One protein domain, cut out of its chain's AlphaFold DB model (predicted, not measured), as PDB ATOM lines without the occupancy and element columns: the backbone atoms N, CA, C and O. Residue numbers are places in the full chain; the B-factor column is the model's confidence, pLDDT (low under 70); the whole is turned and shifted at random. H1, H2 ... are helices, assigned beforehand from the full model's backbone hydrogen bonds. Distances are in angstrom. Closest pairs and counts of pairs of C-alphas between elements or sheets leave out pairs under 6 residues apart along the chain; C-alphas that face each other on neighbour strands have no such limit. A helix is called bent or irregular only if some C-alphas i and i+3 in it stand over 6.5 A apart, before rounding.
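This is residues 352 to 430 of the 430 residues of an uncharacterized protein of Acidimicrobiales bacterium (UniProt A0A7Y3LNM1). What shape is it? It is a long helical hairpin, H1 beside H2a, from which residues 410 to 430 stick out. What parts? It is all helix, H1 then H2, and extended: 79 printed residues, radius of gyration of the C-alphas 19.5 A, spans 67 by 23 by 18 A.

Is the longest helix straight? H2, residues 384 to 427, assigned as one helix by its hydrogen bonds, is bent: C-alphas 407 and 410 are 6.6 A apart. Arms H2a, to 407, and H2b, from 410, stand at a steep tilt of 54 degrees; H2b is irregular, with 6.53 A from C-alpha 411 to 414. What touches H2a? H1, residues 352 to 377, does, opposite ways at a shallow tilt of 31 degrees, the closest C-alphas, Thr 363 and Gly 402, 4.7 A apart. O i to N i+4 pairs within hydrogen-bond range are 21 of 22 in H1, 18 of 20 in H2a, 10 of 14 in H2b.

Where is H2? H2a runs 34.9 A from C-alpha 384 at (16.662, -1.348, 16.212), H2b 27.4 A. Where is H1? It runs 37.9 A from C-alpha 352 at (-14.259, -24.173, 29.402).

Any cut? The printed part has no cut; its link is short, 6 residues. Low confidence? Residues 422 to 430, among others, have pLDDT under 70.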
ATOM      1  N   LEU A 352     -15.719 -24.230  29.278       63.94
ATOM      2  CA  LEU A 352     -14.259 -24.173  29.402       63.94
ATOM      3  C   LEU A 352     -13.585 -23.707  28.105       63.94
ATOM      4  O   LEU A 352     -12.688 -22.865  28.154       63.94
ATOM      5  N   SER A 353     -14.033 -24.195  26.946       65.44
ATOM      6  CA  SER A 353     -13.495 -23.759  25.653       65.44
ATOM      7  C   SER A 353     -13.846 -22.298  25.361       65.44
ATOM      8  O   SER A 353     -12.969 -21.525  24.974       65.44
ATOM      9  N   SER A 354     -15.079 -21.873  25.647       68.25
ATOM     10  CA  SER A 354     -15.486 -20.471  25.525       68.25
ATOM     11  C   SER A 354     -14.696 -19.569  26.474       68.25
ATOM     12  O   SER A 354     -14.299 -18.469  26.085       68.25
ATOM     13  N   ALA A 355     -14.420 -20.014  27.703       68.56
ATOM     14  CA  ALA A 355     -13.590 -19.271  28.646       68.56
ATOM     15  C   ALA A 355     -12.148 -19.135  28.139       68.56
ATOM     16  O   ALA A 355     -11.599 -18.033  28.160       68.56
ATOM     17  N   ALA A 356     -11.559 -20.209  27.607       71.44
ATOM     18  CA  ALA A 356     -10.220 -20.183  27.022       71.44
ATOM     19  C   ALA A 356     -10.138 -19.233  25.819       71.44
ATOM     20  O   ALA A 356      -9.230 -18.410  25.758       71.44
ATOM     21  N   VAL A 357     -11.116 -19.277  24.907       75.12
ATOM     22  CA  VAL A 357     -11.197 -18.352  23.764       75.12
ATOM     23  C   VAL A 357     -11.357 -16.910  24.239       75.12
ATOM     24  O   VAL A 357     -10.730 -16.011  23.682       75.12
ATOM     25  N   THR A 358     -12.135 -16.672  25.295       76.44
ATOM     26  CA  THR A 358     -12.304 -15.326  25.855       76.44
ATOM     27  C   THR A 358     -10.994 -14.824  26.452       76.44
ATOM     28  O   THR A 358     -10.568 -13.728  26.109       76.44
ATOM     29  N   ILE A 359     -10.302 -15.627  27.266       75.12
ATOM     30  CA  ILE A 359      -8.991 -15.277  27.838       75.12
ATOM     31  C   ILE A 359      -7.967 -15.027  26.725       75.12
ATOM     32  O   ILE A 359      -7.219 -14.051  26.775       75.12
ATOM     33  N   LEU A 360      -7.963 -15.870  25.693       78.38
ATOM     34  CA  LEU A 360      -7.086 -15.737  24.536       78.38
ATOM     35  C   LEU A 360      -7.369 -14.427  23.781       78.38
ATOM     36  O   LEU A 360      -6.466 -13.642  23.518       78.38
ATOM     37  N   THR A 361      -8.632 -14.116  23.508       82.81
ATOM     38  CA  THR A 361      -9.019 -12.872  22.821       82.81
ATOM     39  C   THR A 361      -8.665 -11.643  23.654       82.81
ATOM     40  O   THR A 361      -8.149 -10.652  23.139       82.81
ATOM     41  N   LEU A 362      -8.886 -11.723  24.965       77.88
ATOM     42  CA  LEU A 362      -8.666 -10.629  25.902       77.88
ATOM     43  C   LEU A 362      -7.173 -10.385  26.176       77.88
ATOM     44  O   LEU A 362      -6.799  -9.278  26.542       77.88
ATOM     45  N   THR A 363      -6.307 -11.370  25.927       75.75
ATOM     46  CA  THR A 363      -4.842 -11.220  25.981       75.75
ATOM     47  C   THR A 363      -4.245 -10.783  24.641       75.75
ATOM     48  O   THR A 363      -3.403  -9.883  24.615       75.75
ATOM     49  N   LEU A 364      -4.690 -11.351  23.513       81.88
ATOM     50  CA  LEU A 364      -4.152 -10.996  22.193       81.88
ATOM     51  C   LEU A 364      -4.593  -9.613  21.714       81.88
ATOM     52  O   LEU A 364      -3.822  -8.944  21.023       81.88
ATOM     53  N   PHE A 365      -5.800  -9.159  22.053       85.62
ATOM     54  CA  PHE A 365      -6.284  -7.862  21.582       85.62
ATOM     55  C   PHE A 365      -5.459  -6.684  22.145       85.62
ATOM     56  O   PHE A 365      -4.940  -5.896  21.352       85.62
ATOM     57  N   PRO A 366      -5.207  -6.576  23.466       79.19
ATOM     58  CA  PRO A 366      -4.318  -5.546  24.004       79.19
ATOM     59  C   PRO A 366      -2.889  -5.657  23.470       79.19
ATOM     60  O   PRO A 366      -2.254  -4.638  23.208       79.19
ATOM     61  N   LEU A 367      -2.386  -6.882  23.275       78.31
ATOM     62  CA  LEU A 367      -1.049  -7.108  22.727       78.31
ATOM     63  C   LEU A 367      -0.931  -6.564  21.298       78.31
ATOM     64  O   LEU A 367      -0.025  -5.787  21.008       78.31
ATOM     65  N   THR A 368      -1.854  -6.936  20.412       81.50
ATOM     66  CA  THR A 368      -1.856  -6.469  19.015       81.50
ATOM     67  C   THR A 368      -2.049  -4.956  18.922       81.50
ATOM     68  O   THR A 368      -1.361  -4.303  18.139       81.50
ATOM     69  N   PHE A 369      -2.898  -4.378  19.775       85.25
ATOM     70  CA  PHE A 369      -3.083  -2.931  19.862       85.25
ATOM     71  C   PHE A 369      -1.807  -2.197  20.304       85.25
ATOM     72  O   PHE A 369      -1.396  -1.231  19.657       85.25
ATOM     73  N   LEU A 370      -1.134  -2.675  21.357       79.81
ATOM     74  CA  LEU A 370       0.127  -2.097  21.829       79.81
ATOM     75  C   LEU A 370       1.221  -2.192  20.760       79.81
ATOM     76  O   LEU A 370       1.883  -1.196  20.480       79.81
ATOM     77  N   LEU A 371       1.369  -3.343  20.101       78.75
ATOM     78  CA  LEU A 371       2.328  -3.515  19.001       78.75
ATOM     79  C   LEU A 371       2.037  -2.567  17.825       78.75
ATOM     80  O   LEU A 371       2.969  -2.011  17.235       78.75
ATOM     81  N   GLY A 372       0.759  -2.344  17.512       81.56
ATOM     82  CA  GLY A 372       0.321  -1.387  16.496       81.56
ATOM     83  C   GLY A 372       0.678   0.056  16.852       81.56
ATOM     84  O   GLY A 372       1.246   0.767  16.022       81.56
ATOM     85  N   LEU A 373       0.436   0.476  18.098       80.94
ATOM     86  CA  LEU A 373       0.816   1.808  18.581       80.94
ATOM     87  C   LEU A 373       2.328   2.027  18.526       80.94
ATOM     88  O   LEU A 373       2.787   3.059  18.042       80.94
ATOM     89  N   VAL A 374       3.111   1.039  18.962       82.12
ATOM     90  CA  VAL A 374       4.576   1.094  18.886       82.12
ATOM     91  C   VAL A 374       5.049   1.241  17.439       82.12
ATOM     92  O   VAL A 374       5.934   2.053  17.154       82.12
ATOM     93  N   SER A 375       4.434   0.502  16.517       80.12
ATOM     94  CA  SER A 375       4.769   0.553  15.091       80.12
ATOM     95  C   SER A 375       4.387   1.887  14.444       80.12
ATOM     96  O   SER A 375       5.125   2.377  13.595       80.12
ATOM     97  N   GLY A 376       3.264   2.490  14.849       82.50
ATOM     98  CA  GLY A 376       2.785   3.767  14.311       82.50
ATOM     99  C   GLY A 376       3.523   4.995  14.850       82.50
ATOM    100  O   GLY A 376       3.674   5.980  14.133       82.50
ATOM    101  N   VAL A 377       4.001   4.946  16.098       82.62
ATOM    102  CA  VAL A 377       4.663   6.087  16.759       82.62
ATOM    103  C   VAL A 377       6.175   6.109  16.515       82.62
ATOM    104  O   VAL A 377       6.780   7.179  16.551       82.62
ATOM    105  N   THR A 378       6.816   4.965  16.252       78.81
ATOM    106  CA  THR A 378       8.278   4.926  16.079       78.81
ATOM    107  C   THR A 378       8.704   5.249  14.637       78.81
ATOM    108  O   THR A 378       8.433   4.466  13.724       78.81
ATOM    109  N   PRO A 379       9.429   6.360  14.388       80.31
ATOM    110  CA  PRO A 379       9.899   6.706  13.046       80.31
ATOM    111  C   PRO A 379      10.852   5.641  12.470       80.31
ATOM    112  O   PRO A 379      11.493   4.876  13.203       80.31
ATOM    113  N   SER A 380      10.977   5.561  11.140       78.50
ATOM    114  CA  SER A 380      11.799   4.514  10.498       78.50
ATOM    115  C   SER A 380      13.289   4.602  10.859       78.50
ATOM    116  O   SER A 380      13.968   3.580  10.854       78.50
ATOM    117  N   SER A 381      13.771   5.784  11.260       82.31
ATOM    118  CA  SER A 381      15.157   6.045  11.669       82.31
ATOM    119  C   SER A 381      15.496   5.611  13.101       82.31
ATOM    120  O   SER A 381      16.647   5.735  13.523       82.31
ATOM    121  N   THR A 382      14.522   5.119  13.874       81.25
ATOM    122  CA  THR A 382      14.764   4.723  15.267       81.25
ATOM    123  C   THR A 382      15.636   3.470  15.335       81.25
ATOM    124  O   THR A 382      15.379   2.485  14.641       81.25
ATOM    125  N   ASN A 383      16.639   3.493  16.213       87.25
ATOM    126  CA  ASN A 383      17.603   2.410  16.388       87.25
ATOM    127  C   ASN A 383      16.898   1.080  16.737       87.25
ATOM    128  O   ASN A 383      16.015   1.047  17.598       87.25
ATOM    129  N   ILE A 384      17.297  -0.019  16.087       82.94
ATOM    130  CA  ILE A 384      16.662  -1.348  16.212       82.94
ATOM    131  C   ILE A 384      16.605  -1.816  17.673       82.94
ATOM    132  O   ILE A 384      15.603  -2.388  18.099       82.94
ATOM    133  N   PHE A 385      17.630  -1.492  18.467       80.56
ATOM    134  CA  PHE A 385      17.674  -1.816  19.894       80.56
ATOM    135  C   PHE A 385      16.556  -1.143  20.702       80.56
ATOM    136  O   PHE A 385      15.981  -1.772  21.585       80.56
ATOM    137  N   VAL A 386      16.190   0.099  20.372       82.94
ATOM    138  CA  VAL A 386      15.101   0.815  21.057       82.94
ATOM    139  C   VAL A 386      13.758   0.164  20.733       82.94
ATOM    140  O   VAL A 386      12.961  -0.053  21.639       82.94
ATOM    141  N   LYS A 387      13.532  -0.226  19.469       80.31
ATOM    142  CA  LYS A 387      12.326  -0.972  19.073       80.31
ATOM    143  C   LYS A 387      12.237  -2.318  19.793       80.31
ATOM    144  O   LYS A 387      11.182  -2.648  20.323       80.31
ATOM    145  N   ALA A 388      13.342  -3.061  19.873       81.69
ATOM    146  CA  ALA A 388      13.390  -4.343  20.573       81.69
ATOM    147  C   ALA A 388      13.067  -4.206  22.070       81.69
ATOM    148  O   ALA A 388      12.262  -4.975  22.586       81.69
ATOM    149  N   ILE A 389      13.624  -3.197  22.753       85.88
ATOM    150  CA  ILE A 389      13.327  -2.924  24.168       85.88
ATOM    151  C   ILE A 389      11.855  -2.534  24.353       85.88
ATOM    152  O   ILE A 389      11.209  -3.030  25.273       85.88
ATOM    153  N   LEU A 390      11.304  -1.693  23.471       83.38
ATOM    154  CA  LEU A 390       9.906  -1.264  23.554       83.38
ATOM    155  C   LEU A 390       8.932  -2.439  23.350       83.38
ATOM    156  O   LEU A 390       7.939  -2.553  24.071       83.38
ATOM    157  N   TYR A 391       9.241  -3.345  22.416       83.25
ATOM    158  CA  TYR A 391       8.482  -4.581  22.220       83.25
ATOM    159  C   TYR A 391       8.596  -5.522  23.420       83.25
ATOM    160  O   TYR A 391       7.583  -6.050  23.877       83.25
ATOM    161  N   LEU A 392       9.797  -5.676  23.978       84.56
ATOM    162  CA  LEU A 392      10.038  -6.519  25.150       84.56
ATOM    163  C   LEU A 392       9.322  -5.985  26.401       84.56
ATOM    164  O   LEU A 392       8.880  -6.783  27.219       84.56
ATOM    165  N   LEU A 393       9.128  -4.666  26.517       84.44
ATOM    166  CA  LEU A 393       8.325  -4.026  27.570       84.44
ATOM    167  C   LEU A 393       6.809  -4.145  27.347       84.44
ATOM    168  O   LEU A 393       6.063  -4.252  28.320       84.44
ATOM    169  N   CYS A 394       6.336  -4.167  26.097       82.19
ATOM    170  CA  CYS A 394       4.905  -4.305  25.792       82.19
ATOM    171  C   CYS A 394       4.348  -5.691  26.137       82.19
ATOM    172  O   CYS A 394       3.201  -5.796  26.571       82.19
ATOM    173  N   VAL A 395       5.146  -6.750  25.982       79.75
ATOM    174  CA  VAL A 395       4.726  -8.130  26.272       79.75
ATOM    175  C   VAL A 395       4.280  -8.321  27.735       79.75
ATOM    176  O   VAL A 395       3.124  -8.702  27.933       79.75
ATOM    177  N   PRO A 396       5.089  -8.018  28.771       83.44
ATOM    178  CA  PRO A 396       4.686  -8.190  30.168       83.44
ATOM    179  C   PRO A 396       3.562  -7.234  30.584       83.44
ATOM    180  O   PRO A 396       2.733  -7.607  31.407       83.44
ATOM    181  N   LEU A 397       3.480  -6.037  29.991       81.19
ATOM    182  CA  LEU A 397       2.371  -5.103  30.220       81.19
ATOM    183  C   LEU A 397       1.047  -5.668  29.690       81.19
ATOM    184  O   LEU A 397       0.048  -5.665  30.406       81.19
ATOM    185  N   SER A 398       1.049  -6.221  28.473       80.50
ATOM    186  CA  SER A 398      -0.131  -6.877  27.895       80.50
ATOM    187  C   SER A 398      -0.543  -8.125  28.684       80.50
ATOM    188  O   SER A 398      -1.728  -8.320  28.948       80.50
ATOM    189  N   LEU A 399       0.430  -8.921  29.143       78.81
ATOM    190  CA  LEU A 399       0.198 -10.081  30.001       78.81
ATOM    191  C   LEU A 399      -0.351  -9.663  31.365       78.81
ATOM    192  O   LEU A 399      -1.277 -10.299  31.847       78.81
ATOM    193  N   GLY A 400       0.154  -8.584  31.965       81.81
ATOM    194  CA  GLY A 400      -0.334  -8.062  33.243       81.81
ATOM    195  C   GLY A 400      -1.781  -7.573  33.170       81.81
ATOM    196  O   GLY A 400      -2.585  -7.886  34.051       81.81
ATOM    197  N   VAL A 401      -2.152  -6.874  32.093       80.88
ATOM    198  CA  VAL A 401      -3.550  -6.478  31.837       80.88
ATOM    199  C   VAL A 401      -4.422  -7.711  31.589       80.88
ATOM    200  O   VAL A 401      -5.486  -7.845  32.187       80.88
ATOM    201  N   GLY A 402      -3.952  -8.657  30.777       74.88
ATOM    202  CA  GLY A 402      -4.664  -9.909  30.534       74.88
ATOM    203  C   GLY A 402      -4.888 -10.726  31.810       74.88
ATOM    204  O   GLY A 402      -5.991 -11.211  32.041       74.88
ATOM    205  N   PHE A 403      -3.875 -10.826  32.675       76.75
ATOM    206  CA  PHE A 403      -3.929 -11.584  33.925       76.75
ATOM    207  C   PHE A 403      -4.810 -10.905  34.973       76.75
ATOM    208  O   PHE A 403      -5.567 -11.581  35.660       76.75
ATOM    209  N   THR A 404      -4.754  -9.573  35.085       78.94
ATOM    210  CA  THR A 404      -5.643  -8.829  35.990       78.94
ATOM    211  C   THR A 404      -7.094  -8.979  35.563       78.94
ATOM    212  O   THR A 404      -7.922  -9.345  36.392       78.94
ATOM    213  N   VAL A 405      -7.416  -8.813  34.276       74.75
ATOM    214  CA  VAL A 405      -8.788  -9.044  33.804       74.75
ATOM    215  C   VAL A 405      -9.198 -10.505  33.998       74.75
ATOM    216  O   VAL A 405     -10.285 -10.753  34.515       74.75
ATOM    217  N   ALA A 406      -8.328 -11.472  33.686       68.06
ATOM    218  CA  ALA A 406      -8.601 -12.892  33.905       68.06
ATOM    219  C   ALA A 406      -8.839 -13.236  35.385       68.06
ATOM    220  O   ALA A 406      -9.743 -14.007  35.690       68.06
ATOM    221  N   ALA A 407      -8.101 -12.622  36.313       73.44
ATOM    222  CA  ALA A 407      -8.287 -12.796  37.753       73.44
ATOM    223  C   ALA A 407      -9.619 -12.218  38.264       73.44
ATOM    224  O   ALA A 407     -10.134 -12.673  39.285       73.44
ATOM    225  N   PHE A 408     -10.215 -11.259  37.550       75.25
ATOM    226  CA  PHE A 408     -11.552 -10.749  37.858       75.25
ATOM    227  C   PHE A 408     -12.683 -11.621  37.279       75.25
ATOM    228  O   PHE A 408     -13.788 -11.588  37.821       75.25
ATOM    229  N   ILE A 409     -12.441 -12.448  36.253       69.62
ATOM    230  CA  ILE A 409     -13.469 -13.312  35.628       69.62
ATOM    231  C   ILE A 409     -14.176 -14.251  36.632       69.62
ATOM    232  O   ILE A 409     -15.409 -14.306  36.591       69.62
ATOM    233  N   PRO A 410     -13.490 -14.946  37.567       63.53
ATOM    234  CA  PRO A 410     -14.149 -15.793  38.564       63.53
ATOM    235  C   PRO A 410     -15.161 -15.039  39.433       63.53
ATOM    236  O   PRO A 410     -16.183 -15.608  39.806       63.53
ATOM    237  N   ASN A 411     -14.923 -13.751  39.705       71.06
ATOM    238  CA  ASN A 411     -15.843 -12.905  40.471       71.06
ATOM    239  C   ASN A 411     -17.037 -12.416  39.633       71.06
ATOM    240  O   ASN A 411     -18.098 -12.134  40.185       71.06
ATOM    241  N   TYR A 412     -16.901 -12.356  38.304       60.31
ATOM    242  CA  TYR A 412     -17.993 -12.009  37.386       60.31
ATOM    243  C   TYR A 412     -18.846 -13.214  36.968       60.31
ATOM    244  O   TYR A 412     -19.997 -13.032  36.568       60.31
ATOM    245  N   LEU A 413     -18.337 -14.444  37.087       58.03
ATOM    246  CA  LEU A 413     -19.080 -15.659  36.736       58.03
ATOM    247  C   LEU A 413     -20.417 -15.799  37.502       58.03
ATOM    248  O   LEU A 413     -21.437 -16.064  36.859       58.03
ATOM    249  N   PRO A 414     -20.477 -15.572  38.834       71.19
ATOM    250  CA  PRO A 414     -21.733 -15.574  39.586       71.19
ATOM    251  C   PRO A 414     -22.706 -14.488  39.109       71.19
ATOM    252  O   PRO A 414     -23.912 -14.726  39.031       71.19
ATOM    253  N   PHE A 415     -22.184 -13.314  38.741       69.25
ATOM    254  CA  PHE A 415     -22.974 -12.190  38.244       69.25
ATOM    255  C   PHE A 415     -23.595 -12.494  36.873       69.25
ATOM    256  O   PHE A 415     -24.809 -12.366  36.711       69.25
ATOM    257  N   LEU A 416     -22.812 -13.000  35.917       56.59
ATOM    258  CA  LEU A 416     -23.323 -13.434  34.612       56.59
ATOM    259  C   LEU A 416     -24.351 -14.559  34.761       56.59
ATOM    260  O   LEU A 416     -25.416 -14.512  34.144       56.59
ATOM    261  N   ARG A 417     -24.094 -15.524  35.652       69.81
ATOM    262  CA  ARG A 417     -25.046 -16.597  35.965       69.81
ATOM    263  C   ARG A 417     -26.366 -16.044  36.517       69.81
ATOM    264  O   ARG A 417     -27.419 -16.586  36.193       69.81
ATOM    265  N   SER A 418     -26.337 -14.962  37.298       73.88
ATOM    266  CA  SER A 418     -27.550 -14.305  37.813       73.88
ATOM    267  C   SER A 418     -28.366 -13.595  36.723       73.88
ATOM    268  O   SER A 418     -29.592 -13.707  36.721       73.88
ATOM    269  N   ILE A 419     -27.705 -12.954  35.751       69.19
ATOM    270  CA  ILE A 419     -28.358 -12.262  34.627       69.19
ATOM    271  C   ILE A 419     -29.032 -13.259  33.680       69.19
ATOM    272  O   ILE A 419     -30.171 -13.057  33.266       69.19
ATOM    273  N   PHE A 420     -28.371 -14.368  33.355       67.06
ATOM    274  CA  PHE A 420     -28.986 -15.383  32.496       67.06
ATOM    275  C   PHE A 420     -30.141 -16.111  33.194       67.06
ATOM    276  O   PHE A 420     -31.153 -16.419  32.562       67.06
ATOM    277  N   LYS A 421     -30.046 -16.323  34.513       71.56
ATOM    278  CA  LYS A 421     -31.120 -16.943  35.299       71.56
ATOM    279  C   LYS A 421     -32.354 -16.041  35.434       71.56
ATOM    280  O   LYS A 421     -33.460 -16.566  35.534       71.56
ATOM    281  N   SER A 422     -32.195 -14.713  35.420       67.56
ATOM    282  CA  SER A 422     -33.340 -13.791  35.426       67.56
ATOM    283  C   SER A 422     -34.051 -13.748  34.074       67.56
ATOM    284  O   SER A 422     -35.279 -13.714  34.045       67.56
ATOM    285  N   LYS A 423     -33.309 -13.847  32.964       56.41
ATOM    286  CA  LYS A 423     -33.889 -13.853  31.615       56.41
ATOM    287  C   LYS A 423     -34.730 -15.102  31.343       56.41
ATOM    288  O   LYS A 423     -35.840 -14.984  30.843       56.41
ATOM    289  N   HIS A 424     -34.277 -16.274  31.792       53.25
ATOM    290  CA  HIS A 424     -35.042 -17.513  31.615       53.25
ATOM    291  C   HIS A 424     -36.361 -17.564  32.405       53.25
ATOM    292  O   HIS A 424     -37.268 -18.288  32.010       53.25
ATOM    293  N   ARG A 425     -36.487 -16.799  33.500       60.88
ATOM    294  CA  ARG A 425     -37.751 -16.676  34.249       60.88
ATOM    295  C   ARG A 425     -38.767 -15.752  33.584       60.88
ATOM    296  O   ARG A 425     -39.950 -15.884  33.871       60.88
ATOM    297  N   ALA A 426     -38.319 -14.816  32.746       60.62
ATOM    298  CA  ALA A 426     -39.222 -13.924  32.028       60.62
ATOM    299  C   ALA A 426     -39.958 -14.681  30.912       60.62
ATOM    300  O   ALA A 426     -41.177 -14.577  30.804       60.62
ATOM    301  N   ASP A 427     -39.239 -15.532  30.180       55.75
ATOM    302  CA  ASP A 427     -39.791 -16.278  29.042       55.75
ATOM    303  C   ASP A 427     -40.672 -17.472  29.463       55.75
ATOM    304  O   ASP A 427     -41.438 -17.985  28.659       55.75
ATOM    305  N   SER A 428     -40.609 -17.909  30.727       51.44
ATOM    306  CA  SER A 428     -41.483 -18.964  31.267       51.44
ATOM    307  C   SER A 428     -42.782 -18.434  31.893       51.44
ATOM    308  O   SER A 428     -43.496 -19.198  32.538       51.44
ATOM    309  N   SER A 429     -43.041 -17.125  31.805       56.09
ATOM    310  CA  SER A 429     -44.214 -16.460  32.406       56.09
ATOM    311  C   SER A 429     -45.199 -15.876  31.384       56.09
ATOM    312  O   SER A 429     -46.160 -15.211  31.768       56.09
ATOM    313  N   THR A 430     -44.972 -16.162  30.104       49.69
ATOM    314  CA  THR A 430     -45.877 -15.918  28.970       49.69
ATOM    315  C   THR A 430     -46.290 -17.247  28.379       49.69
ATOM    316  O   THR A 430     -47.491 -17.395  28.071       49.69
TER     317      THR A 430